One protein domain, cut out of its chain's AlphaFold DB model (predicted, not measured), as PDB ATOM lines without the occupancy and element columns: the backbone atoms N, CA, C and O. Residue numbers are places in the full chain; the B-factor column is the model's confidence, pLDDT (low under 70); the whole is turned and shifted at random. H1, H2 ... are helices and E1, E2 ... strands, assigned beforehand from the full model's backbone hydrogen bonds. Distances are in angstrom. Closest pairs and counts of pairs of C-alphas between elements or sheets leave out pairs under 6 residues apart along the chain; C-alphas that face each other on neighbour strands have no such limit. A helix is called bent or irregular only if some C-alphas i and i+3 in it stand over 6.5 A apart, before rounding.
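This is residues 152 to 332 of the 334 residues of the protein "Putative conserved secreted protein" of Ixodes ricinus (UniProt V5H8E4). A twisted sheet of five strands, E1 to E5, has a helical hairpin, H4 and the long H5, packed over one face, while the small H2 sits on the other face. A small strand hairpin, E6 and E7, lies on the far side of H5 from the sheet, with the short H1 near H5. The printed part has 181 residues, with five named helices and seven named strands that follow one another along the chain as H1 E1 H2 H3 E2 E3 E4 E5 H4 H5 E6 E7; the large sheet runs E1, E2, E3, E4, E5, all antiparallel, and the class is mixed, helices and strands, with 63 residues in the helices and 41 in the strands. The whole is compact, with a radius of gyration of the C-alphas of 16.0 A and spans of 45 by 38 by 32 A.

H1, residues 155 to 160, begins with C-alpha 155 at (62.355, 2.796, 37.931). E1 is residues 168 to 174, 18.3 A long, followed by H2, 177 to 181, and H3, 186 to 191. E2, 200 to 208, is 26.6 A long; E3, 211 to 219, 25.4 A; E4, 229 to 235, 19.8 A; E5 is 239 to 241. H4, 246 to 262, is 22.4 A long, with a kink of 27 degrees near residue 253. H5, 265 to 293, is 38.4 A long, with a kink of 70 degrees near residue 272. H1 and H5 are irregular, C-alphas 156 and 159 being 7.3 A apart and 269 and 272 7.9 A; H4 only just is, with 256 and 259 6.6 A apart. E6 is 322 to 324; E7, 329 to 331, ends with C-alpha 331 at (81.071, 11.158, 48.099).

E2, E3, E4 and E5 form a meander, each strand the antiparallel neighbour of the one before. N 170 and O 205 of E1 and E2 are 2.8 A apart, N 204 and O 215 of E2 and E3 2.8 A, N 214 and O 233 of E3 and E4 2.8 A, and N 240 and O 234 of E4 and E5 2.8 A. H4 and H5 are on the same face, at heights over the sheet of 9.3 A and 9.9 A. They touch, at a shallow tilt of 29 degrees, opposite ways, the closest C-alphas being those of Leu 255 and Gln 275, 5.9 A. H2 is on the opposite face, at a height of 9.2 A; H3 is only just not on the sheet, with 4 pairs of C-alphas within 10 A. The closest C-alphas of H1 and E6, His 160 and Phe 323, are 6.6 A apart. E6 and E7 form a hairpin, with N 331 and O 322 2.9 A apart. Every O i to N i+4 pair is within hydrogen-bond range in H2 and H3, against 11 of 13 in H4, 20 of 25 in H5 and 0 of 2 in H1, where 2 of 3 O i to N i+3 pairs are.

The two C-alphas farthest apart, those of Asn 222 and Leu 296, are 47.5 A apart. The printed part has no cut. The link from H5 to E6, residues 294 to 321, is long. The mean pLDDT of the printed part is 83.6, and residues 291 to 306 and 315 are under 70.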
ATOM      1  N   THR A 152      68.602   2.522  29.220       83.62
ATOM      2  CA  THR A 152      67.380   2.393  30.023       83.62
ATOM      3  C   THR A 152      67.716   1.908  31.424       83.62
ATOM      4  O   THR A 152      68.409   0.914  31.607       83.62
ATOM      5  N   VAL A 153      67.206   2.606  32.438       83.19
ATOM      6  CA  VAL A 153      67.345   2.196  33.838       83.19
ATOM      7  C   VAL A 153      65.956   1.925  34.409       83.19
ATOM      8  O   VAL A 153      65.083   2.792  34.314       83.19
ATOM      9  N   PRO A 154      65.721   0.743  35.004       82.00
ATOM     10  CA  PRO A 154      64.487   0.441  35.711       82.00
ATOM     11  C   PRO A 154      64.119   1.504  36.759       82.00
ATOM     12  O   PRO A 154      65.005   1.969  37.480       82.00
ATOM     13  N   PRO A 155      62.822   1.820  36.942       80.38
ATOM     14  CA  PRO A 155      62.355   2.796  37.931       80.38
ATOM     15  C   PRO A 155      62.863   2.533  39.354       80.38
ATOM     16  O   PRO A 155      63.133   3.469  40.098       80.38
ATOM     17  N   SER A 156      63.052   1.261  39.715       82.00
ATOM     18  CA  SER A 156      63.565   0.834  41.021       82.00
ATOM     19  C   SER A 156      65.030   1.208  41.281       82.00
ATOM     20  O   SER A 156      65.469   1.138  42.423       82.00
ATOM     21  N   MET A 157      65.785   1.600  40.249       81.00
ATOM     22  CA  MET A 157      67.196   1.992  40.347       81.00
ATOM     23  C   MET A 157      67.439   3.470  40.038       81.00
ATOM     24  O   MET A 157      68.575   3.924  40.135       81.00
ATOM     25  N   VAL A 158      66.405   4.240  39.684       81.94
ATOM     26  CA  VAL A 158      66.556   5.662  39.327       81.94
ATOM     27  C   VAL A 158      67.142   6.464  40.488       81.94
ATOM     28  O   VAL A 158      68.006   7.307  40.270       81.94
ATOM     29  N   ASP A 159      66.777   6.122  41.725       82.75
ATOM     30  CA  ASP A 159      67.322   6.751  42.931       82.75
ATOM     31  C   ASP A 159      68.841   6.545  43.087       82.75
ATOM     32  O   ASP A 159      69.483   7.241  43.866       82.75
ATOM     33  N   HIS A 160      69.465   5.607  42.372       81.75
ATOM     34  CA  HIS A 160      70.918   5.418  42.429       81.75
ATOM     35  C   HIS A 160      71.695   6.444  41.600       81.75
ATOM     36  O   HIS A 160      72.916   6.529  41.755       81.75
ATOM     37  N   PHE A 161      71.005   7.234  40.777       83.88
ATOM     38  CA  PHE A 161      71.604   8.152  39.819       83.88
ATOM     39  C   PHE A 161      71.102   9.591  40.013       83.88
ATOM     40  O   PHE A 161      69.997   9.810  40.513       83.88
ATOM     41  N   PRO A 162      71.898  10.601  39.617       83.38
ATOM     42  CA  PRO A 162      71.435  11.982  39.583       83.38
ATOM     43  C   PRO A 162      70.346  12.177  38.518       83.38
ATOM     44  O   PRO A 162      70.329  11.513  37.484       83.38
ATOM     45  N   THR A 163      69.462  13.153  38.741       77.88
ATOM     46  CA  THR A 163      68.348  13.473  37.829       77.88
ATOM     47  C   THR A 163      68.815  14.051  36.488       77.88
ATOM     48  O   THR A 163      68.108  13.941  35.491       77.88
ATOM     49  N   LYS A 164      70.002  14.672  36.452       81.81
ATOM     50  CA  LYS A 164      70.598  15.251  35.245       81.81
ATOM     51  C   LYS A 164      71.918  14.547  34.937       81.81
ATOM     52  O   LYS A 164      72.819  14.546  35.771       81.81
ATOM     53  N   VAL A 165      72.014  13.982  33.736       83.00
ATOM     54  CA  VAL A 165      73.234  13.396  33.164       83.00
ATOM     55  C   VAL A 165      73.476  14.080  31.826       83.00
ATOM     56  O   VAL A 165      72.559  14.187  31.011       83.00
ATOM     57  N   THR A 166      74.679  14.613  31.636       84.38
ATOM     58  CA  THR A 166      75.037  15.440  30.473       84.38
ATOM     59  C   THR A 166      75.764  14.623  29.412       84.38
ATOM     60  O   THR A 166      75.627  14.890  28.216       84.38
ATOM     61  N   SER A 167      76.533  13.619  29.835       87.56
ATOM     62  CA  SER A 167      77.145  12.658  28.922       87.56
ATOM     63  C   SER A 167      76.083  11.821  28.209       87.56
ATOM     64  O   SER A 167      75.072  11.443  28.798       87.56
ATOM     65  N   ALA A 168      76.323  11.509  26.933       90.88
ATOM     66  CA  ALA A 168      75.420  10.695  26.124       90.88
ATOM     67  C   ALA A 168      76.166   9.573  25.394       90.88
ATOM     68  O   ALA A 168      77.286   9.767  24.907       90.88
ATOM     69  N   LEU A 169      75.507   8.419  25.267       93.88
ATOM     70  CA  LEU A 169      75.952   7.319  24.419       93.88
ATOM     71  C   LEU A 169      75.783   7.720  22.947       93.88
ATOM     72  O   LEU A 169      74.695   8.090  22.511       93.88
ATOM     73  N   LYS A 170      76.875   7.690  22.183       93.19
ATOM     74  CA  LYS A 170      76.899   8.051  20.759       93.19
ATOM     75  C   LYS A 170      76.945   6.847  19.839       93.19
ATOM     76  O   LYS A 170      76.366   6.908  18.761       93.19
ATOM     77  N   LEU A 171      77.649   5.800  20.247       93.44
ATOM     78  CA  LEU A 171      77.824   4.596  19.451       93.44
ATOM     79  C   LEU A 171      77.746   3.376  20.353       93.44
ATOM     80  O   LEU A 171      78.347   3.372  21.428       93.44
ATOM     81  N   TRP A 172      77.050   2.355  19.871       94.50
ATOM     82  CA  TRP A 172      77.078   1.003  20.403       94.50
ATOM     83  C   TRP A 172      77.198   0.036  19.230       94.50
ATOM     84  O   TRP A 172      76.313  -0.004  18.375       94.50
ATOM     85  N   THR A 173      78.294  -0.714  19.171       92.88
ATOM     86  CA  THR A 173      78.551  -1.674  18.093       92.88
ATOM     87  C   THR A 173      79.220  -2.922  18.635       92.88
ATOM     88  O   THR A 173      80.068  -2.843  19.523       92.88
ATOM     89  N   GLN A 174      78.876  -4.079  18.078       92.00
ATOM     90  CA  GLN A 174      79.679  -5.283  18.259       92.00
ATOM     91  C   GLN A 174      81.020  -5.123  17.531       92.00
ATOM     92  O   GLN A 174      81.054  -4.618  16.409       92.00
ATOM     93  N   VAL A 175      82.107  -5.543  18.174       92.25
ATOM     94  CA  VAL A 175      83.473  -5.473  17.630       92.25
ATOM     95  C   VAL A 175      84.111  -6.851  17.629       92.25
ATOM     96  O   VAL A 175      83.678  -7.735  18.372       92.25
ATOM     97  N   SER A 176      85.119  -7.053  16.783       90.56
ATOM     98  CA  SER A 176      85.888  -8.295  16.788       90.56
ATOM     99  C   SER A 176      86.804  -8.359  18.011       90.56
ATOM    100  O   SER A 176      87.139  -7.349  18.630       90.56
ATOM    101  N   ARG A 177      87.236  -9.573  18.356       86.38
ATOM    102  CA  ARG A 177      88.189  -9.797  19.445       86.38
ATOM    103  C   ARG A 177      89.535  -9.113  19.186       86.38
ATOM    104  O   ARG A 177      90.090  -8.518  20.100       86.38
ATOM    105  N   GLU A 178      90.011  -9.146  17.944       88.75
ATOM    106  CA  GLU A 178      91.284  -8.546  17.513       88.75
ATOM    107  C   GLU A 178      91.357  -7.044  17.837       88.75
ATOM    108  O   GLU A 178      92.401  -6.532  18.238       88.75
ATOM    109  N   GLU A 179      90.231  -6.333  17.723       88.75
ATOM    110  CA  GLU A 179      90.146  -4.912  18.074       88.75
ATOM    111  C   GLU A 179      90.304  -4.674  19.583       88.75
ATOM    112  O   GLU A 179      90.923  -3.692  19.997       88.75
ATOM    113  N   VAL A 180      89.779  -5.580  20.414       89.31
ATOM    114  CA  VAL A 180      89.874  -5.490  21.878       89.31
ATOM    115  C   VAL A 180      91.255  -5.925  22.376       89.31
ATOM    116  O   VAL A 180      91.775  -5.333  23.320       89.31
ATOM    117  N   GLU A 181      91.882  -6.901  21.716       88.88
ATOM    118  CA  GLU A 181      93.254  -7.347  22.001       88.88
ATOM    119  C   GLU A 181      94.284  -6.227  21.828       88.88
ATOM    120  O   GLU A 181      95.279  -6.177  22.551       88.88
ATOM    121  N   GLY A 182      94.017  -5.279  20.925       86.44
ATOM    122  CA  GLY A 182      94.829  -4.074  20.763       86.44
ATOM    123  C   GLY A 182      94.798  -3.124  21.969       86.44
ATOM    124  O   GLY A 182      95.620  -2.208  22.044       86.44
ATOM    125  N   HIS A 183      93.877  -3.306  22.922       88.75
ATOM    126  CA  HIS A 183      93.773  -2.441  24.091       88.75
ATOM    127  C   HIS A 183      94.936  -2.681  25.080       88.75
ATOM    128  O   HIS A 183      95.176  -3.824  25.479       88.75
ATOM    129  N   PRO A 184      95.609  -1.628  25.596       86.38
ATOM    130  CA  PRO A 184      96.796  -1.767  26.453       86.38
ATOM    131  C   PRO A 184      96.607  -2.623  27.711       86.38
ATOM    132  O   PRO A 184      97.566  -3.202  28.221       86.38
ATOM    133  N   SER A 185      95.380  -2.676  28.232       84.75
ATOM    134  CA  SER A 185      95.040  -3.421  29.449       84.75
ATOM    135  C   SER A 185      94.550  -4.847  29.182       84.75
ATOM    136  O   SER A 185      94.360  -5.586  30.144       84.75
ATOM    137  N   TYR A 186      94.364  -5.253  27.918       87.88
ATOM    138  CA  TYR A 186      93.801  -6.562  27.573       87.88
ATOM    139  C   TYR A 186      94.688  -7.721  28.039       87.88
ATOM    140  O   TYR A 186      94.217  -8.570  28.791       87.88
ATOM    141  N   CYS A 187      95.985  -7.705  27.695       86.19
ATOM    142  CA  CYS A 187      96.921  -8.779  28.060       86.19
ATOM    143  C   CYS A 187      96.919  -9.063  29.567       86.19
ATOM    144  O   CYS A 187      96.925 -10.210  29.994       86.19
ATOM    145  N   LYS A 188      96.829  -8.013  30.389       86.44
ATOM    146  CA  LYS A 188      96.779  -8.162  31.844       86.44
ATOM    147  C   LYS A 188      95.496  -8.846  32.326       86.44
ATOM    148  O   LYS A 188      95.529  -9.560  33.322       86.44
ATOM    149  N   MET A 189      94.362  -8.603  31.672       87.50
ATOM    150  CA  MET A 189      93.091  -9.238  32.041       87.50
ATOM    151  C   MET A 189      93.052 -10.706  31.614       87.50
ATOM    152  O   MET A 189      92.519 -11.537  32.350       87.50
ATOM    153  N   GLU A 190      93.675 -11.029  30.483       88.06
ATOM    154  CA  GLU A 190      93.884 -12.407  30.030       88.06
ATOM    155  C   GLU A 190      94.815 -13.178  30.983       88.06
ATOM    156  O   GLU A 190      94.462 -14.261  31.441       88.06
ATOM    157  N   GLU A 191      95.946 -12.589  31.393       88.25
ATOM    158  CA  GLU A 191      96.867 -13.179  32.383       88.25
ATOM    159  C   GLU A 191      96.196 -13.475  33.733       88.25
ATOM    160  O   GLU A 191      96.540 -14.441  34.414       88.25
ATOM    161  N   LEU A 192      95.229 -12.644  34.131       86.56
ATOM    162  CA  LEU A 192      94.446 -12.829  35.355       86.56
ATOM    163  C   LEU A 192      93.313 -13.857  35.200       86.56
ATOM    164  O   LEU A 192      92.616 -14.132  36.177       86.56
ATOM    165  N   GLY A 193      93.115 -14.415  34.001       84.81
ATOM    166  CA  GLY A 193      92.039 -15.360  33.701       84.81
ATOM    167  C   GLY A 193      90.643 -14.734  33.734       84.81
ATOM    168  O   GLY A 193      89.661 -15.451  33.900       84.81
ATOM    169  N   LEU A 194      90.548 -13.404  33.614       83.19
ATOM    170  CA  LEU A 194      89.274 -12.676  33.560       83.19
ATOM    171  C   LEU A 194      88.687 -12.640  32.147       83.19
ATOM    172  O   LEU A 194      87.515 -12.313  31.985       83.19
ATOM    173  N   VAL A 195      89.510 -12.947  31.144       85.50
ATOM    174  CA  VAL A 195      89.117 -13.067  29.742       85.50
ATOM    175  C   VAL A 195      89.496 -14.463  29.274       85.50
ATOM    176  O   VAL A 195      90.645 -14.882  29.400       85.50
ATOM    177  N   THR A 196      88.508 -15.187  28.769       77.94
ATOM    178  CA  THR A 196      88.623 -16.571  28.293       77.94
ATOM    179  C   THR A 196      88.663 -16.639  26.768       77.94
ATOM    180  O   THR A 196      89.103 -17.637  26.201       77.94
ATOM    181  N   GLY A 197      88.247 -15.560  26.096       79.06
ATOM    182  CA  GLY A 197      88.227 -15.435  24.644       79.06
ATOM    183  C   GLY A 197      86.936 -15.922  23.991       79.06
ATOM    184  O   GLY A 197      86.815 -15.845  22.769       79.06
ATOM    185  N   GLU A 198      85.992 -16.423  24.788       79.62
ATOM    186  CA  GLU A 198      84.663 -16.850  24.355       79.62
ATOM    187  C   GLU A 198      83.610 -15.732  24.514       79.62
ATOM    188  O   GLU A 198      82.453 -15.915  24.139       79.62
ATOM    189  N   GLU A 199      83.978 -14.575  25.067       87.44
ATOM    190  CA  GLU A 199      83.055 -13.483  25.370       87.44
ATOM    191  C   GLU A 199      82.530 -12.760  24.121       87.44
ATOM    192  O   GLU A 199      83.197 -12.634  23.094       87.44
ATOM    193  N   LEU A 200      81.328 -12.195  24.242       89.62
ATOM    194  CA  LEU A 200      80.804 -11.239  23.275       89.62
ATOM    195  C   LEU A 200      81.450  -9.870  23.514       89.62
ATOM    196  O   LEU A 200      81.318  -9.295  24.595       89.62
ATOM    197  N   THR A 201      82.123  -9.340  22.500       93.25
ATOM    198  CA  THR A 201      82.848  -8.068  22.565       93.25
ATOM    199  C   THR A 201      82.057  -6.924  21.941       93.25
ATOM    200  O   THR A 201      81.609  -6.991  20.794       93.25
ATOM    201  N   TYR A 202      81.918  -5.835  22.692       94.81
ATOM    202  CA  TYR A 202      81.223  -4.623  22.263       94.81
ATOM    203  C   TYR A 202      82.079  -3.386  22.482       94.81
ATOM    204  O   TYR A 202      82.906  -3.337  23.390       94.81
ATOM    205  N   GLN A 203      81.830  -2.363  21.674       94.88
ATOM    206  CA  GLN A 203      82.392  -1.034  21.840       94.88
ATOM    207  C   GLN A 203      81.266  -0.026  22.061       94.88
ATOM    208  O   GLN A 203      80.353   0.108  21.241       94.88
ATOM    209  N   ALA A 204      81.374   0.725  23.153       96.06
ATOM    210  CA  ALA A 204      80.554   1.887  23.437       96.06
ATOM    211  C   ALA A 204      81.392   3.163  23.320       96.06
ATOM    212  O   ALA A 204      82.513   3.236  23.824       96.06
ATOM    213  N   VAL A 205      80.839   4.195  22.686       95.25
ATOM    214  CA  VAL A 205      81.443   5.533  22.654       95.25
ATOM    215  C   VAL A 205      80.520   6.511  23.350       95.25
ATOM    216  O   VAL A 205      79.400   6.752  22.896       95.25
ATOM    217  N   LEU A 206      81.009   7.110  24.427       94.31
ATOM    218  CA  LEU A 206      80.323   8.141  25.189       94.31
ATOM    219  C   LEU A 206      80.951   9.497  24.871       94.31
ATOM    220  O   LEU A 206      82.164   9.606  24.669       94.31
ATOM    221  N   ARG A 207      80.130  10.546  24.813       91.88
ATOM    222  CA  ARG A 207      80.605  11.897  24.500       91.88
ATOM    223  C   ARG A 207      79.961  12.949  25.388       91.88
ATOM    224  O   ARG A 207      78.742  12.956  25.563       91.88
ATOM    225  N   ARG A 208      80.785  13.902  25.820       88.44
ATOM    226  CA  ARG A 208      80.371  15.183  26.403       88.44
ATOM    227  C   ARG A 208      81.273  16.281  25.852       88.44
ATOM    228  O   ARG A 208      82.468  16.284  26.118       88.44
ATOM    229  N   GLY A 209      80.712  17.199  25.064       84.94
ATOM    230  CA  GLY A 209      81.482  18.270  24.416       84.94
ATOM    231  C   GLY A 209      82.650  17.730  23.575       84.94
ATOM    232  O   GLY A 209      82.447  16.934  22.645       84.94
ATOM    233  N   SER A 210      83.860  18.169  23.924       84.62
ATOM    234  CA  SER A 210      85.141  17.735  23.351       84.62
ATOM    235  C   SER A 210      85.674  16.406  23.912       84.62
ATOM    236  O   SER A 210      86.524  15.789  23.275       84.62
ATOM    237  N   ALA A 211      85.157  15.922  25.046       88.38
ATOM    238  CA  ALA A 211      85.566  14.653  25.644       88.38
ATOM    239  C   ALA A 211      84.863  13.459  24.984       88.38
ATOM    240  O   ALA A 211      83.630  13.427  24.876       88.38
ATOM    241  N   MET A 212      85.641  12.445  24.614       93.19
ATOM    242  CA  MET A 212      85.169  11.163  24.099       93.19
ATOM    243  C   MET A 212      85.735  10.035  24.959       93.19
ATOM    244  O   MET A 212      86.941   9.935  25.144       93.19
ATOM    245  N   LEU A 213      84.870   9.176  25.485       94.69
ATOM    246  CA  LEU A 213      85.264   7.988  26.235       94.69
ATOM    247  C   LEU A 213      84.884   6.756  25.416       94.69
ATOM    248  O   LEU A 213      83.708   6.544  25.122       94.69
ATOM    249  N   LYS A 214      85.882   5.962  25.039       94.62
ATOM    250  CA  LYS A 214      85.690   4.650  24.422       94.62
ATOM    251  C   LYS A 214      85.704   3.599  25.525       94.62
ATOM    252  O   LYS A 214      86.586   3.619  26.380       94.62
ATOM    253  N   ALA A 215      84.731   2.702  25.503       95.94
ATOM    254  CA  ALA A 215      84.650   1.572  26.410       95.94
ATOM    255  C   ALA A 215      84.533   0.288  25.593       95.94
ATOM    256  O   ALA A 215      83.610   0.164  24.788       95.94
ATOM    257  N   PHE A 216      85.441  -0.658  25.812       95.38
ATOM    258  CA  PHE A 216      85.263  -2.035  25.370       95.38
ATOM    259  C   PHE A 216      84.580  -2.827  26.481       95.38
ATOM    260  O   PHE A 216      84.984  -2.744  27.641       95.38
ATOM    261  N   ILE A 217      83.535  -3.569  26.127       95.12
ATOM    262  CA  ILE A 217      82.734  -4.372  27.045       95.12
ATOM    263  C   ILE A 217      82.849  -5.833  26.622       95.12
ATOM    264  O   ILE A 217      82.476  -6.186  25.503       95.12
ATOM    265  N   LEU A 218      83.341  -6.672  27.530       93.81
ATOM    266  CA  LEU A 218      83.421  -8.122  27.365       93.81
ATOM    267  C   LEU A 218      82.274  -8.768  28.149       93.81
ATOM    268  O   LEU A 218      82.190  -8.637  29.372       93.81
ATOM    269  N   LEU A 219      81.367  -9.431  27.435       91.69
ATOM    270  CA  LEU A 219      80.175 -10.082  27.978       91.69
ATOM    271  C   LEU A 219      80.314 -11.606  27.920       91.69
ATOM    272  O   LEU A 219      80.192 -12.211  26.853       91.69
ATOM    273  N   GLY A 220      80.505 -12.237  29.077       86.75
ATOM    274  CA  GLY A 220      80.508 -13.696  29.198       86.75
ATOM    275  C   GLY A 220      79.136 -14.322  28.927       86.75
ATOM    276  O   GLY A 220      78.079 -13.713  29.130       86.75
ATOM    277  N   TYR A 221      79.118 -15.588  28.504       82.75
ATOM    278  CA  TYR A 221      77.864 -16.310  28.245       82.75
ATOM    279  C   TYR A 221      77.035 -16.583  29.507       82.75
ATOM    280  O   TYR A 221      75.835 -16.853  29.397       82.75
ATOM    281  N   ASN A 222      77.645 -16.495  30.690       84.38
ATOM    282  CA  ASN A 222      76.988 -16.697  31.980       84.38
ATOM    283  C   ASN A 222      76.346 -15.427  32.550       84.38
ATOM    284  O   ASN A 222      75.900 -15.446  33.697       84.38
ATOM    285  N   TYR A 223      76.250 -14.346  31.770       86.50
ATOM    286  CA  TYR A 223      75.479 -13.168  32.160       86.50
ATOM    287  C   TYR A 223      74.056 -13.572  32.613       86.50
ATOM    288  O   TYR A 223      73.383 -14.334  31.904       86.50
ATOM    289  N   PRO A 224      73.586 -13.105  33.786       84.69
ATOM    290  CA  PRO A 224      74.127 -12.023  34.609       84.69
ATOM    291  C   PRO A 224      74.946 -12.506  35.821       84.69
ATOM    292  O   PRO A 224      75.350 -11.692  36.645       84.69
ATOM    293  N   SER A 225      75.170 -13.818  35.954       86.38
ATOM    294  CA  SER A 225      75.947 -14.403  37.054       86.38
ATOM    295  C   SER A 225      77.412 -13.969  37.009       86.38
ATOM    296  O   SER A 225      78.027 -13.756  38.049       86.38
ATOM    297  N   GLU A 226      77.956 -13.830  35.800       87.00
ATOM    298  CA  GLU A 226      79.246 -13.194  35.542       87.00
ATOM    299  C   GLU A 226      79.008 -11.765  35.050       87.00
ATOM    300  O   GLU A 226      78.240 -11.533  34.109       87.00
ATOM    301  N   ALA A 227      79.650 -10.805  35.714       90.44
ATOM    302  CA  ALA A 227      79.524  -9.399  35.374       90.44
ATOM    303  C   ALA A 227      80.289  -9.067  34.079       90.44
ATOM    304  O   ALA A 227      81.364  -9.624  33.849       90.44
ATOM    305  N   PRO A 228      79.787  -8.130  33.257       93.06
ATOM    306  CA  PRO A 228      80.533  -7.619  32.116       93.06
ATOM    307  C   PRO A 228      81.803  -6.888  32.570       93.06
ATOM    308  O   PRO A 228      81.766  -6.115  33.535       93.06
ATOM    309  N   LEU A 229      82.903  -7.087  31.839       93.62
ATOM    310  CA  LEU A 229      84.178  -6.410  32.086       93.62
ATOM    311  C   LEU A 229      84.322  -5.194  31.166       93.62
ATOM    312  O   LEU A 229      84.179  -5.311  29.950       93.62
ATOM    313  N   PHE A 230      84.633  -4.037  31.748       94.75
ATOM    314  CA  PHE A 230      84.832  -2.773  31.042       94.75
ATOM    315  C   PHE A 230      86.315  -2.412  30.980       94.75
ATOM    316  O   PHE A 230      86.983  -2.348  32.016       94.75
ATOM    317  N   LEU A 231      86.796  -2.105  29.777       93.75
ATOM    318  CA  LEU A 231      88.111  -1.519  29.514       93.75
ATOM    319  C   LEU A 231      87.907  -0.120  28.939       93.75
ATOM    320  O   LEU A 231      87.136   0.042  27.989       93.75
ATOM    321  N   LEU A 232      88.543   0.891  29.527       94.88
ATOM    322  CA  LEU A 232      88.244   2.290  29.235       94.88
ATOM    323  C   LEU A 232      89.442   3.028  28.632       94.88
ATOM    324  O   LEU A 232      90.559   2.974  29.148       94.88
ATOM    325  N   THR A 233      89.147   3.844  27.622       93.25
ATOM    326  CA  THR A 233      90.091   4.783  27.020       93.25
ATOM    327  C   THR A 233      89.454   6.158  26.886       93.25
ATOM    328  O   THR A 233      88.458   6.340  26.180       93.25
ATOM    329  N   LEU A 234      90.032   7.153  27.554       91.94
ATOM    330  CA  LEU A 234      89.575   8.537  27.506       91.94
ATOM    331  C   LEU A 234      90.375   9.329  26.473       91.94
ATOM    332  O   LEU A 234      91.593   9.440  26.567       91.94
ATOM    333  N   GLN A 235      89.672   9.946  25.532       89.62
ATOM    334  CA  GLN A 235      90.216  10.854  24.535       89.62
ATOM    335  C   GLN A 235      89.679  12.268  24.790       89.62
ATOM    336  O   GLN A 235      88.505  12.559  24.560       89.62
ATOM    337  N   LEU A 236      90.547  13.156  25.275       81.19
ATOM    338  CA  LEU A 236      90.220  14.574  25.494       81.19
ATOM    339  C   LEU A 236      91.237  15.494  24.812       81.19
ATOM    340  O   LEU A 236      90.879  16.309  23.971       81.19
ATOM    341  N   ARG A 237      92.512  15.345  25.177       77.94
ATOM    342  CA  ARG A 237      93.657  16.030  24.548       77.94
ATOM    343  C   ARG A 237      94.615  15.011  23.965       77.94
ATOM    344  O   ARG A 237      94.978  15.075  22.801       77.94
ATOM    345  N   GLU A 238      94.934  14.042  24.805       82.31
ATOM    346  CA  GLU A 238      95.676  12.839  24.481       82.31
ATOM    347  C   GLU A 238      94.786  11.637  24.791       82.31
ATOM    348  O   GLU A 238      93.792  11.754  25.522       82.31
ATOM    349  N   GLU A 239      95.138  10.499  24.209       86.00
ATOM    350  CA  GLU A 239      94.520   9.221  24.521       86.00
ATOM    351  C   GLU A 239      95.107   8.690  25.832       86.00
ATOM    352  O   GLU A 239      96.321   8.544  25.962       86.00
ATOM    353  N   ARG A 240      94.246   8.454  26.822       86.88
ATOM    354  CA  ARG A 240      94.634   7.976  28.151       86.88
ATOM    355  C   ARG A 240      93.921   6.674  28.458       86.88
ATOM    356  O   ARG A 240      92.691   6.614  28.428       86.88
ATOM    357  N   SER A 241      94.702   5.656  28.790       87.00
ATOM    358  CA  SER A 241      94.208   4.347  29.218       87.00
ATOM    359  C   SER A 241      94.405   4.153  30.724       87.00
ATOM    360  O   SER A 241      95.091   4.942  31.383       87.00
ATOM    361  N   SER A 242      93.862   3.073  31.289       84.31
ATOM    362  CA  SER A 242      94.099   2.697  32.692       84.31
ATOM    363  C   SER A 242      95.552   2.344  33.026       84.31
ATOM    364  O   SER A 242      95.906   2.237  34.206       84.31
ATOM    365  N   ARG A 243      96.409   2.182  32.011       82.75
ATOM    366  CA  ARG A 243      97.856   2.026  32.176       82.75
ATOM    367  C   ARG A 243      98.553   3.353  32.485       82.75
ATOM    368  O   ARG A 243      99.515   3.349  33.250       82.75
ATOM    369  N   ASP A 244      98.060   4.450  31.914       84.50
ATOM    370  CA  ASP A 244      98.751   5.745  31.898       84.50
ATOM    371  C   ASP A 244      98.120   6.766  32.856       84.50
ATOM    372  O   ASP A 244      98.810   7.656  33.351       84.50
ATOM    373  N   ASP A 245      96.818   6.641  33.144       84.62
ATOM    374  CA  ASP A 245      96.076   7.564  34.009       84.62
ATOM    375  C   ASP A 245      95.335   6.810  35.129       84.62
ATOM    376  O   ASP A 245      94.379   6.060  34.895       84.62
ATOM    377  N   ASP A 246      95.736   7.076  36.377       85.94
ATOM    378  CA  ASP A 246      95.080   6.548  37.581       85.94
ATOM    379  C   ASP A 246      93.588   6.921  37.638       85.94
ATOM    380  O   ASP A 246      92.779   6.174  38.187       85.94
ATOM    381  N   SER A 247      93.191   8.031  37.010       85.94
ATOM    382  CA  SER A 247      91.792   8.449  36.889       85.94
ATOM    383  C   SER A 247      90.932   7.427  36.151       85.94
ATOM    384  O   SER A 247      89.813   7.135  36.573       85.94
ATOM    385  N   VAL A 248      91.449   6.909  35.033       89.25
ATOM    386  CA  VAL A 248      90.755   5.937  34.178       89.25
ATOM    387  C   VAL A 248      90.718   4.584  34.881       89.25
ATOM    388  O   VAL A 248      89.688   3.916  34.897       89.25
ATOM    389  N   LYS A 249      91.802   4.230  35.573       89.38
ATOM    390  CA  LYS A 249      91.869   3.032  36.413       89.38
ATOM    391  C   LYS A 249      90.874   3.060  37.580       89.38
ATOM    392  O   LYS A 249      90.276   2.036  37.907       89.38
ATOM    393  N   GLU A 250      90.666   4.216  38.212       88.25
ATOM    394  CA  GLU A 250      89.630   4.377  39.238       88.25
ATOM    395  C   GLU A 250      88.213   4.246  38.657       88.25
ATOM    396  O   GLU A 250      87.352   3.656  39.308       88.25
ATOM    397  N   LEU A 251      87.974   4.735  37.433       90.38
ATOM    398  CA  LEU A 251      86.698   4.539  36.733       90.38
ATOM    399  C   LEU A 251      86.435   3.063  36.425       90.38
ATOM    400  O   LEU A 251      85.357   2.562  36.739       90.38
ATOM    401  N   GLU A 252      87.422   2.352  35.876       92.12
ATOM    402  CA  GLU A 252      87.322   0.907  35.636       92.12
ATOM    403  C   GLU A 252      87.020   0.150  36.933       92.12
ATOM    404  O   GLU A 252      86.160  -0.728  36.955       92.12
ATOM    405  N   ARG A 253      87.668   0.521  38.044       90.38
ATOM    406  CA  ARG A 253      87.401  -0.081  39.356       90.38
ATOM    407  C   ARG A 253      85.975   0.180  39.841       90.38
ATOM    408  O   ARG A 253      85.348  -0.729  40.387       90.38
ATOM    409  N   GLU A 254      85.454   1.394  39.667       89.94
ATOM    410  CA  GLU A 254      84.076   1.706  40.061       89.94
ATOM    411  C   GLU A 254      83.073   0.853  39.269       89.94
ATOM    412  O   GLU A 254      82.118   0.346  39.859       89.94
ATOM    413  N   LEU A 255      83.303   0.631  37.971       91.62
ATOM    414  CA  LEU A 255      82.417  -0.173  37.122       91.62
ATOM    415  C   LEU A 255      82.538  -1.682  37.350       91.62
ATOM    416  O   LEU A 255      81.524  -2.364  37.491       91.62
ATOM    417  N   ASN A 256      83.765  -2.201  37.371       92.44
ATOM    418  CA  ASN A 256      84.026  -3.642  37.366       92.44
ATOM    419  C   ASN A 256      83.902  -4.270  38.759       92.44
ATOM    420  O   ASN A 256      83.684  -5.471  38.868       92.44
ATOM    421  N   VAL A 257      84.028  -3.473  39.827       90.00
ATOM    422  CA  VAL A 257      83.948  -3.957  41.214       90.00
ATOM    423  C   VAL A 257      82.744  -3.342  41.922       90.00
ATOM    424  O   VAL A 257      81.789  -4.035  42.265       90.00
ATOM    425  N   HIS A 258      82.739  -2.020  42.098       86.56
ATOM    426  CA  HIS A 258      81.787  -1.375  43.010       86.56
ATOM    427  C   HIS A 258      80.348  -1.307  42.486       86.56
ATOM    428  O   HIS A 258      79.412  -1.289  43.289       86.56
ATOM    429  N   CYS A 259      80.137  -1.263  41.168       84.50
ATOM    430  CA  CYS A 259      78.792  -1.356  40.593       84.50
ATOM    431  C   CYS A 259      78.196  -2.744  40.782       84.50
ATOM    432  O   CYS A 259      77.030  -2.857  41.154       84.50
ATOM    433  N   VAL A 260      79.009  -3.775  40.553       86.44
ATOM    434  CA  VAL A 260      78.599  -5.177  40.646       86.44
ATOM    435  C   VAL A 260      78.212  -5.518  42.085       86.44
ATOM    436  O   VAL A 260      77.148  -6.082  42.312       86.44
ATOM    437  N   GLU A 261      79.006  -5.078  43.067       86.62
ATOM    438  CA  GLU A 261      78.718  -5.261  44.500       86.62
ATOM    439  C   GLU A 261      77.445  -4.539  44.973       86.62
ATOM    440  O   GLU A 261      76.844  -4.921  45.976       86.62
ATOM    441  N   ARG A 262      77.043  -3.458  44.290       80.69
ATOM    442  CA  ARG A 262      75.901  -2.623  44.695       80.69
ATOM    443  C   ARG A 262      74.562  -3.164  44.198       80.69
ATOM    444  O   ARG A 262      73.534  -2.835  44.794       80.69
ATOM    445  N   ILE A 263      74.552  -3.936  43.116       81.88
ATOM    446  CA  ILE A 263      73.318  -4.479  42.546       81.88
ATOM    447  C   ILE A 263      72.833  -5.671  43.375       81.88
ATOM    448  O   ILE A 263      73.564  -6.627  43.623       81.88
ATOM    449  N   GLY A 264      71.565  -5.617  43.790       79.25
ATOM    450  CA  GLY A 264      70.899  -6.740  44.446       79.25
ATOM    451  C   GLY A 264      70.573  -7.871  43.467       79.25
ATOM    452  O   GLY A 264      70.433  -7.643  42.265       79.25
ATOM    453  N   ALA A 265      70.385  -9.087  43.992       75.31
ATOM    454  CA  ALA A 265      70.091 -10.287  43.198       75.31
ATOM    455  C   ALA A 265      68.888 -10.118  42.246       75.31
ATOM    456  O   ALA A 265      68.901 -10.624  41.129       75.31
ATOM    457  N   GLU A 266      67.874  -9.351  42.652       75.12
ATOM    458  CA  GLU A 266      66.657  -9.119  41.860       75.12
ATOM    459  C   GLU A 266      66.880  -8.248  40.613       75.12
ATOM    460  O   GLU A 266      66.080  -8.282  39.683       75.12
ATOM    461  N   GLN A 267      67.959  -7.460  40.576       81.69
ATOM    462  CA  GLN A 267      68.238  -6.488  39.511       81.69
ATOM    463  C   GLN A 267      69.421  -6.900  38.622       81.69
ATOM    464  O   GLN A 267      69.793  -6.156  37.714       81.69
ATOM    465  N   GLN A 268      69.992  -8.088  38.843       85.31
ATOM    466  CA  GLN A 268      71.172  -8.571  38.118       85.31
ATOM    467  C   GLN A 268      70.961  -8.643  36.605       85.31
ATOM    468  O   GLN A 268      71.881  -8.365  35.843       85.31
ATOM    469  N   GLU A 269      69.742  -8.929  36.146       86.50
ATOM    470  CA  GLU A 269      69.432  -8.951  34.714       86.50
ATOM    471  C   GLU A 269      69.715  -7.604  34.025       86.50
ATOM    472  O   GLU A 269      70.028  -7.590  32.838       86.50
ATOM    473  N   GLN A 270      69.658  -6.486  34.759       88.56
ATOM    474  CA  GLN A 270      69.825  -5.109  34.266       88.56
ATOM    475  C   GLN A 270      71.216  -4.522  34.571       88.56
ATOM    476  O   GLN A 270      71.425  -3.310  34.464       88.56
ATOM    477  N   LEU A 271      72.173  -5.377  34.953       91.75
ATOM    478  CA  LEU A 271      73.530  -4.998  35.345       91.75
ATOM    479  C   LEU A 271      74.265  -4.204  34.257       91.75
ATOM    480  O   LEU A 271      74.865  -3.177  34.571       91.75
ATOM    481  N   LEU A 272      74.166  -4.617  32.988       93.06
ATOM    482  CA  LEU A 272      74.832  -3.924  31.879       93.06
ATOM    483  C   LEU A 272      74.356  -2.469  31.742       93.06
ATOM    484  O   LEU A 272      75.172  -1.547  31.687       93.06
ATOM    485  N   SER A 273      73.039  -2.248  31.720       91.81
ATOM    486  CA  SER A 273      72.486  -0.891  31.608       91.81
ATOM    487  C   SER A 273      72.824  -0.035  32.825       91.81
ATOM    488  O   SER A 273      73.120   1.150  32.687       91.81
ATOM    489  N   TYR A 274      72.846  -0.637  34.017       91.38
ATOM    490  CA  TYR A 274      73.259   0.044  35.239       91.38
ATOM    491  C   TYR A 274      74.733   0.475  35.197       91.38
ATOM    492  O   TYR A 274      75.039   1.624  35.518       91.38
ATOM    493  N   GLN A 275      75.645  -0.404  34.766       93.19
ATOM    494  CA  GLN A 275      77.064  -0.068  34.611       93.19
ATOM    495  C   GLN A 275      77.267   1.037  33.568       93.19
ATOM    496  O   GLN A 275      78.028   1.969  33.814       93.19
ATOM    497  N   LEU A 276      76.545   0.999  32.443       93.94
ATOM    498  CA  LEU A 276      76.607   2.056  31.427       93.94
ATOM    499  C   LEU A 276      76.061   3.393  31.935       93.94
ATOM    500  O   LEU A 276      76.668   4.434  31.679       93.94
ATOM    501  N   GLN A 277      74.966   3.383  32.696       92.00
ATOM    502  CA  GLN A 277      74.456   4.601  33.322       92.00
ATOM    503  C   GLN A 277      75.456   5.154  34.340       92.00
ATOM    504  O   GLN A 277      75.727   6.357  34.346       92.00
ATOM    505  N   GLN A 278      76.041   4.291  35.175       91.88
ATOM    506  CA  GLN A 278      77.084   4.712  36.103       91.88
ATOM    507  C   GLN A 278      78.284   5.282  35.349       91.88
ATOM    508  O   GLN A 278      78.850   6.270  35.802       91.88
ATOM    509  N   LEU A 279      78.657   4.716  34.202       93.94
ATOM    510  CA  LEU A 279      79.759   5.227  33.398       93.94
ATOM    511  C   LEU A 279      79.474   6.632  32.853       93.94
ATOM    512  O   LEU A 279      80.356   7.486  32.921       93.94
ATOM    513  N   LEU A 280      78.252   6.906  32.383       92.19
ATOM    514  CA  LEU A 280      77.844   8.256  31.965       92.19
ATOM    515  C   LEU A 280      77.971   9.260  33.123       92.19
ATOM    516  O   LEU A 280      78.546  10.335  32.961       92.19
ATOM    517  N   VAL A 281      77.493   8.882  34.311       91.25
ATOM    518  CA  VAL A 281      77.571   9.718  35.521       91.25
ATOM    519  C   VAL A 281      79.016   9.908  35.982       91.25
ATOM    520  O   VAL A 281      79.425  11.010  36.341       91.25
ATOM    521  N   ALA A 282      79.815   8.846  35.970       89.62
ATOM    522  CA  ALA A 282      81.198   8.882  36.415       89.62
ATOM    523  C   ALA A 282      82.082   9.681  35.446       89.62
ATOM    524  O   ALA A 282      82.974  10.398  35.898       89.62
ATOM    525  N   MET A 283      81.792   9.636  34.139       89.44
ATOM    526  CA  MET A 283      82.398  10.518  33.138       89.44
ATOM    527  C   MET A 283      82.064  11.987  33.420       89.44
ATOM    528  O   MET A 283      82.955  12.833  33.356       89.44
ATOM    529  N   ASP A 284      80.823  12.296  33.799       88.12
ATOM    530  CA  ASP A 284      80.435  13.662  34.156       88.12
ATOM    531  C   ASP A 284      81.199  14.181  35.381       88.12
ATOM    532  O   ASP A 284      81.804  15.254  35.328       88.12
ATOM    533  N   VAL A 285      81.259  13.382  36.447       87.69
ATOM    534  CA  VAL A 285      82.022  13.709  37.664       87.69
ATOM    535  C   VAL A 285      83.521  13.845  37.368       87.69
ATOM    536  O   VAL A 285      84.195  14.727  37.912       87.69
ATOM    537  N   LEU A 286      84.067  12.991  36.497       86.69
ATOM    538  CA  LEU A 286      85.465  13.061  36.073       86.69
ATOM    539  C   LEU A 286      85.771  14.411  35.412       86.69
ATOM    540  O   LEU A 286      86.729  15.075  35.805       86.69
ATOM    541  N   LEU A 287      84.966  14.813  34.431       85.06
ATOM    542  CA  LEU A 287      85.207  16.028  33.652       85.06
ATOM    543  C   LEU A 287      84.984  17.297  34.489       85.06
ATOM    544  O   LEU A 287      85.799  18.215  34.424       85.06
ATOM    545  N   GLU A 288      83.958  17.321  35.343       84.19
ATOM    546  CA  GLU A 288      83.664  18.459  36.236       84.19
ATOM    547  C   GLU A 288      84.714  18.639  37.342       84.19
ATOM    548  O   GLU A 288      85.082  19.755  37.719       84.19
ATOM    549  N   SER A 289      85.260  17.537  37.858       79.19
ATOM    550  CA  SER A 289      86.348  17.610  38.839       79.19
ATOM    551  C   SER A 289      87.682  18.043  38.217       79.19
ATOM    552  O   SER A 289      88.488  18.677  38.901       79.19
ATOM    553  N   GLN A 290      87.922  17.735  36.935       75.75
ATOM    554  CA  GLN A 290      89.101  18.204  36.198       75.75
ATOM    555  C   GLN A 290      89.002  19.695  35.860       75.75
ATOM    556  O   GLN A 290      89.951  20.432  36.131       75.75
ATOM    557  N   SER A 291      87.849  20.159  35.364       63.78
ATOM    558  CA  SER A 291      87.623  21.579  35.059       63.78
ATOM    559  C   SER A 291      87.717  22.473  36.299       63.78
ATOM    560  O   SER A 291      88.188  23.605  36.216       63.78
ATOM    561  N   SER A 292      87.326  21.951  37.465       59.38
ATOM    562  CA  SER A 292      87.401  22.670  38.742       59.38
ATOM    563  C   SER A 292      88.813  22.720  39.345       59.38
ATOM    564  O   SER A 292      89.083  23.579  40.184       59.38
ATOM    565  N   SER A 293      89.705  21.797  38.966       58.53
ATOM    566  CA  SER A 293      91.062  21.706  39.522       58.53
ATOM    567  C   SER A 293      92.121  22.421  38.681       58.53
ATOM    568  O   SER A 293      93.089  22.901  39.268       58.53
ATOM    569  N   ASP A 294      91.977  22.467  37.354       54.59
ATOM    570  CA  ASP A 294      92.946  23.107  36.454       54.59
ATOM    571  C   ASP A 294      92.436  24.483  36.012       54.59
ATOM    572  O   ASP A 294      91.671  24.625  35.060       54.59
ATOM    573  N   GLY A 295      92.877  25.525  36.722       47.94
ATOM    574  CA  GLY A 295      92.390  26.900  36.563       47.94
ATOM    575  C   GLY A 295      92.713  27.596  35.232       47.94
ATOM    576  O   GLY A 295      92.162  28.670  34.987       47.94
ATOM    577  N   LEU A 296      93.562  27.023  34.369       49.84
ATOM    578  CA  LEU A 296      93.983  27.647  33.100       49.84
ATOM    579  C   LEU A 296      93.857  26.744  31.857       49.84
ATOM    580  O   LEU A 296      93.735  27.270  30.756       49.84
ATOM    581  N   ASP A 297      93.829  25.418  32.019       49.22
ATOM    582  CA  ASP A 297      94.123  24.467  30.938       49.22
ATOM    583  C   ASP A 297      93.057  23.373  30.762       49.22
ATOM    584  O   ASP A 297      93.361  22.283  30.300       49.22
ATOM    585  N   CYS A 298      91.788  23.610  31.079       49.94
ATOM    586  CA  CYS A 298      90.698  22.709  30.686       49.94
ATOM    587  C   CYS A 298      89.651  23.518  29.909       49.94
ATOM    588  O   CYS A 298      89.367  24.650  30.317       49.94
ATOM    589  N   PRO A 299      89.079  23.012  28.796       52.47
ATOM    590  CA  PRO A 299      87.969  23.696  28.148       52.47
ATOM    591  C   PRO A 299      86.886  23.970  29.198       52.47
ATOM    592  O   PRO A 299      86.379  23.041  29.824       52.47
ATOM    593  N   ARG A 300      86.506  25.241  29.397       57.81
ATOM    594  CA  ARG A 300      85.423  25.653  30.321       57.81
ATOM    595  C   ARG A 300      84.028  25.186  29.856       57.81
ATOM    596  O   ARG A 300      83.015  25.740  30.260       57.81
ATOM    597  N   GLU A 301      83.987  24.192  28.976       63.09
ATOM    598  CA  GLU A 301      82.806  23.617  28.335       63.09
ATOM    599  C   GLU A 301      82.004  22.721  29.293       63.09
ATOM    600  O   GLU A 301      80.838  22.430  29.030       63.09
ATOM    601  N   PHE A 302      82.603  22.283  30.406       64.31
ATOM    602  CA  PHE A 302      81.957  21.409  31.385       64.31
ATOM    603  C   PHE A 302      81.378  22.234  32.539       64.31
ATOM    604  O   PHE A 302      82.111  22.663  33.430       64.31
ATOM    605  N   SER A 303      80.062  22.477  32.514       61.69
ATOM    606  CA  SER A 303      79.355  23.111  33.632       61.69
ATOM    607  C   SER A 303      79.368  22.217  34.875       61.69
ATOM    608  O   SER A 303      79.174  21.005  34.772       61.69
ATOM    609  N   ASN A 304      79.591  22.825  36.043       63.38
ATOM    610  CA  ASN A 304      79.561  22.153  37.343       63.38
ATOM    611  C   ASN A 304      78.110  21.977  37.801       63.38
ATOM    612  O   ASN A 304      77.604  22.762  38.606       63.38
ATOM    613  N   ASP A 305      77.441  20.964  37.263       61.97
ATOM    614  CA  ASP A 305      76.054  20.658  37.611       61.97
ATOM    615  C   ASP A 305      75.975  19.651  38.772       61.97
ATOM    616  O   ASP A 305      74.942  19.559  39.441       61.97
ATOM    617  N   THR A 306      77.055  18.906  39.044       67.50
ATOM    618  CA  THR A 306      77.105  17.911  40.121       67.50
ATOM    619  C   THR A 306      77.617  18.495  41.442       67.50
ATOM    620  O   THR A 306      78.638  19.179  41.515       67.50
ATOM    621  N   VAL A 307      76.913  18.195  42.541       71.50
ATOM    622  CA  VAL A 307      77.333  18.609  43.889       71.50
ATOM    623  C   VAL A 307      78.327  17.590  44.449       71.50
ATOM    624  O   VAL A 307      77.957  16.507  44.913       71.50
ATOM    625  N   LEU A 308      79.612  17.940  44.408       72.50
ATOM    626  CA  LEU A 308      80.705  17.119  44.930       72.50
ATOM    627  C   LEU A 308      81.003  17.502  46.388       72.50
ATOM    628  O   LEU A 308      81.373  18.641  46.662       72.50
ATOM    629  N   ALA A 309      80.912  16.553  47.329       70.25
ATOM    630  CA  ALA A 309      81.237  16.818  48.737       70.25
ATOM    631  C   ALA A 309      82.714  17.220  48.923       70.25
ATOM    632  O   ALA A 309      83.056  18.029  49.783       70.25
ATOM    633  N   ARG A 310      83.595  16.634  48.104       72.25
ATOM    634  CA  ARG A 310      85.014  16.975  47.997       72.25
ATOM    635  C   ARG A 310      85.512  16.579  46.609       72.25
ATOM    636  O   ARG A 310      85.243  15.468  46.174       72.25
ATOM    637  N   VAL A 311      86.267  17.449  45.937       72.88
ATOM    638  CA  VAL A 311      86.705  17.217  44.543       72.88
ATOM    639  C   VAL A 311      87.704  16.058  44.437       72.88
ATOM    640  O   VAL A 311      87.547  15.187  43.590       72.88
ATOM    641  N   VAL A 312      88.702  16.008  45.328       77.56
ATOM    642  CA  VAL A 312      89.723  14.946  45.361       77.56
ATOM    643  C   VAL A 312      90.086  14.529  46.790       77.56
ATOM    644  O   VAL A 312      90.073  15.359  47.710       77.56
ATOM    645  N   ARG A 313      90.440  13.253  46.994       76.56
ATOM    646  CA  ARG A 313      90.887  12.704  48.290       76.56
ATOM    647  C   ARG A 313      92.134  11.824  48.135       76.56
ATOM    648  O   ARG A 313      92.286  11.093  47.169       76.56
ATOM    649  N   GLY A 314      93.011  11.852  49.138       75.06
ATOM    650  CA  GLY A 314      94.158  10.942  49.224       75.06
ATOM    651  C   GLY A 314      95.297  11.250  48.246       75.06
ATOM    652  O   GLY A 314      95.276  12.246  47.526       75.06
ATOM    653  N   ARG A 315      96.321  10.383  48.255       69.69
ATOM    654  CA  ARG A 315      97.547  10.545  47.451       69.69
ATOM    655  C   ARG A 315      97.310  10.330  45.954       69.69
ATOM    656  O   ARG A 315      97.945  11.013  45.164       69.69
ATOM    657  N   SER A 316      96.374   9.451  45.587       72.44
ATOM    658  CA  SER A 316      95.962   9.220  44.192       72.44
ATOM    659  C   SER A 316      95.009  10.290  43.651       72.44
ATOM    660  O   SER A 316      94.597  10.207  42.502       72.44
ATOM    661  N   ARG A 317      94.654  11.306  44.460       76.06
ATOM    662  CA  ARG A 317      93.661  12.340  44.116       76.06
ATOM    663  C   ARG A 317      92.322  11.733  43.671       76.06
ATOM    664  O   ARG A 317      91.710  12.213  42.720       76.06
ATOM    665  N   SER A 318      91.856  10.718  44.398       79.50
ATOM    666  CA  SER A 318      90.668   9.954  44.031       79.50
ATOM    667  C   SER A 318      89.412  10.808  43.987       79.50
ATOM    668  O   SER A 318      89.274  11.771  44.753       79.50
ATOM    669  N   ARG A 319      88.485  10.458  43.095       81.19
ATOM    670  CA  ARG A 319      87.254  11.225  42.854       81.19
ATOM    671  C   ARG A 319      86.025  10.603  43.529       81.19
ATOM    672  O   ARG A 319      85.998   9.402  43.805       81.19
ATOM    673  N   PRO A 320      84.996  11.411  43.837       82.81
ATOM    674  CA  PRO A 320      83.800  10.923  44.509       82.81
ATOM    675  C   PRO A 320      82.792  10.314  43.517       82.81
ATOM    676  O   PRO A 320      81.923  11.008  43.009       82.81
ATOM    677  N   TYR A 321      82.853   9.009  43.254       84.06
ATOM    678  CA  TYR A 321      81.887   8.353  42.350       84.06
ATOM    679  C   TYR A 321      80.619   7.826  43.047       84.06
ATOM    680  O   TYR A 321      79.650   7.443  42.387       84.06
ATOM    681  N   LYS A 322      80.574   7.828  44.388       83.44
ATOM    682  CA  LYS A 322      79.418   7.331  45.145       83.44
ATOM    683  C   LYS A 322      78.328   8.396  45.242       83.44
ATOM    684  O   LYS A 322      78.438   9.323  46.047       83.44
ATOM    685  N   PHE A 323      77.243   8.201  44.497       82.81
ATOM    686  CA  PHE A 323      76.040   9.023  44.610       82.81
ATOM    687  C   PHE A 323      75.170   8.621  45.811       82.81
ATOM    688  O   PHE A 323      74.865   7.435  46.009       82.81
ATOM    689  N   LEU A 324      74.763   9.622  46.592       79.94
ATOM    690  CA  LEU A 324      73.793   9.510  47.679       79.94
ATOM    691  C   LEU A 324      72.526  10.282  47.300       79.94
ATOM    692  O   LEU A 324      72.550  11.508  47.281       79.94
ATOM    693  N   SER A 325      71.415   9.580  47.065       76.12
ATOM    694  CA  SER A 325      70.134  10.179  46.646       76.12
ATOM    695  C   SER A 325      69.576  11.198  47.637       76.12
ATOM    696  O   SER A 325      69.042  12.233  47.256       76.12
ATOM    697  N   LYS A 326      69.769  10.937  48.929       77.50
ATOM    698  CA  LYS A 326      69.516  11.863  50.033       77.50
ATOM    699  C   LYS A 326      70.870  12.069  50.713       77.50
ATOM    700  O   LYS A 326      71.296  11.139  51.400       77.50
ATOM    701  N   PRO A 327      71.620  13.169  50.492       77.62
ATOM    702  CA  PRO A 327      71.207  14.539  50.140       77.62
ATOM    703  C   PRO A 327      71.477  15.007  48.685       77.62
ATOM    704  O   PRO A 327      71.538  16.207  48.442       77.62
ATOM    705  N   GLY A 328      71.662  14.105  47.718       79.50
ATOM    706  CA  GLY A 328      71.933  14.457  46.315       79.50
ATOM    707  C   GLY A 328      73.394  14.820  46.037       79.50
ATOM    708  O   GLY A 328      73.673  15.632  45.159       79.50
ATOM    709  N   ILE A 329      74.327  14.245  46.803       83.12
ATOM    710  CA  ILE A 329      75.758  14.575  46.737       83.12
ATOM    711  C   ILE A 329      76.605  13.372  46.337       83.12
ATOM    712  O   ILE A 329      76.286  12.219  46.648       83.12
ATOM    713  N   PHE A 330      77.742  13.668  45.719       83.06
ATOM    714  CA  PHE A 330      78.784  12.695  45.435       83.06
ATOM    715  C   PHE A 330      79.817  12.648  46.560       83.06
ATOM    716  O   PHE A 330      80.335  13.675  47.004       83.06
ATOM    717  N   THR A 331      80.133  11.435  47.005       83.88
ATOM    718  CA  THR A 331      81.071  11.158  48.099       83.88
ATOM    719  C   THR A 331      82.163  10.181  47.672       83.88
ATOM    720  O   THR A 331      81.994   9.391  46.739       83.88
ATOM    721  N   HIS A 332      83.309  10.227  48.353       81.69
ATOM    722  CA  HIS A 332      84.351   9.211  48.201       81.69
ATOM    723  C   HIS A 332      83.914   7.893  48.835       81.69
ATOM    724  O   HIS A 332      83.263   7.876  49.882       81.69
TER     725      HIS A 332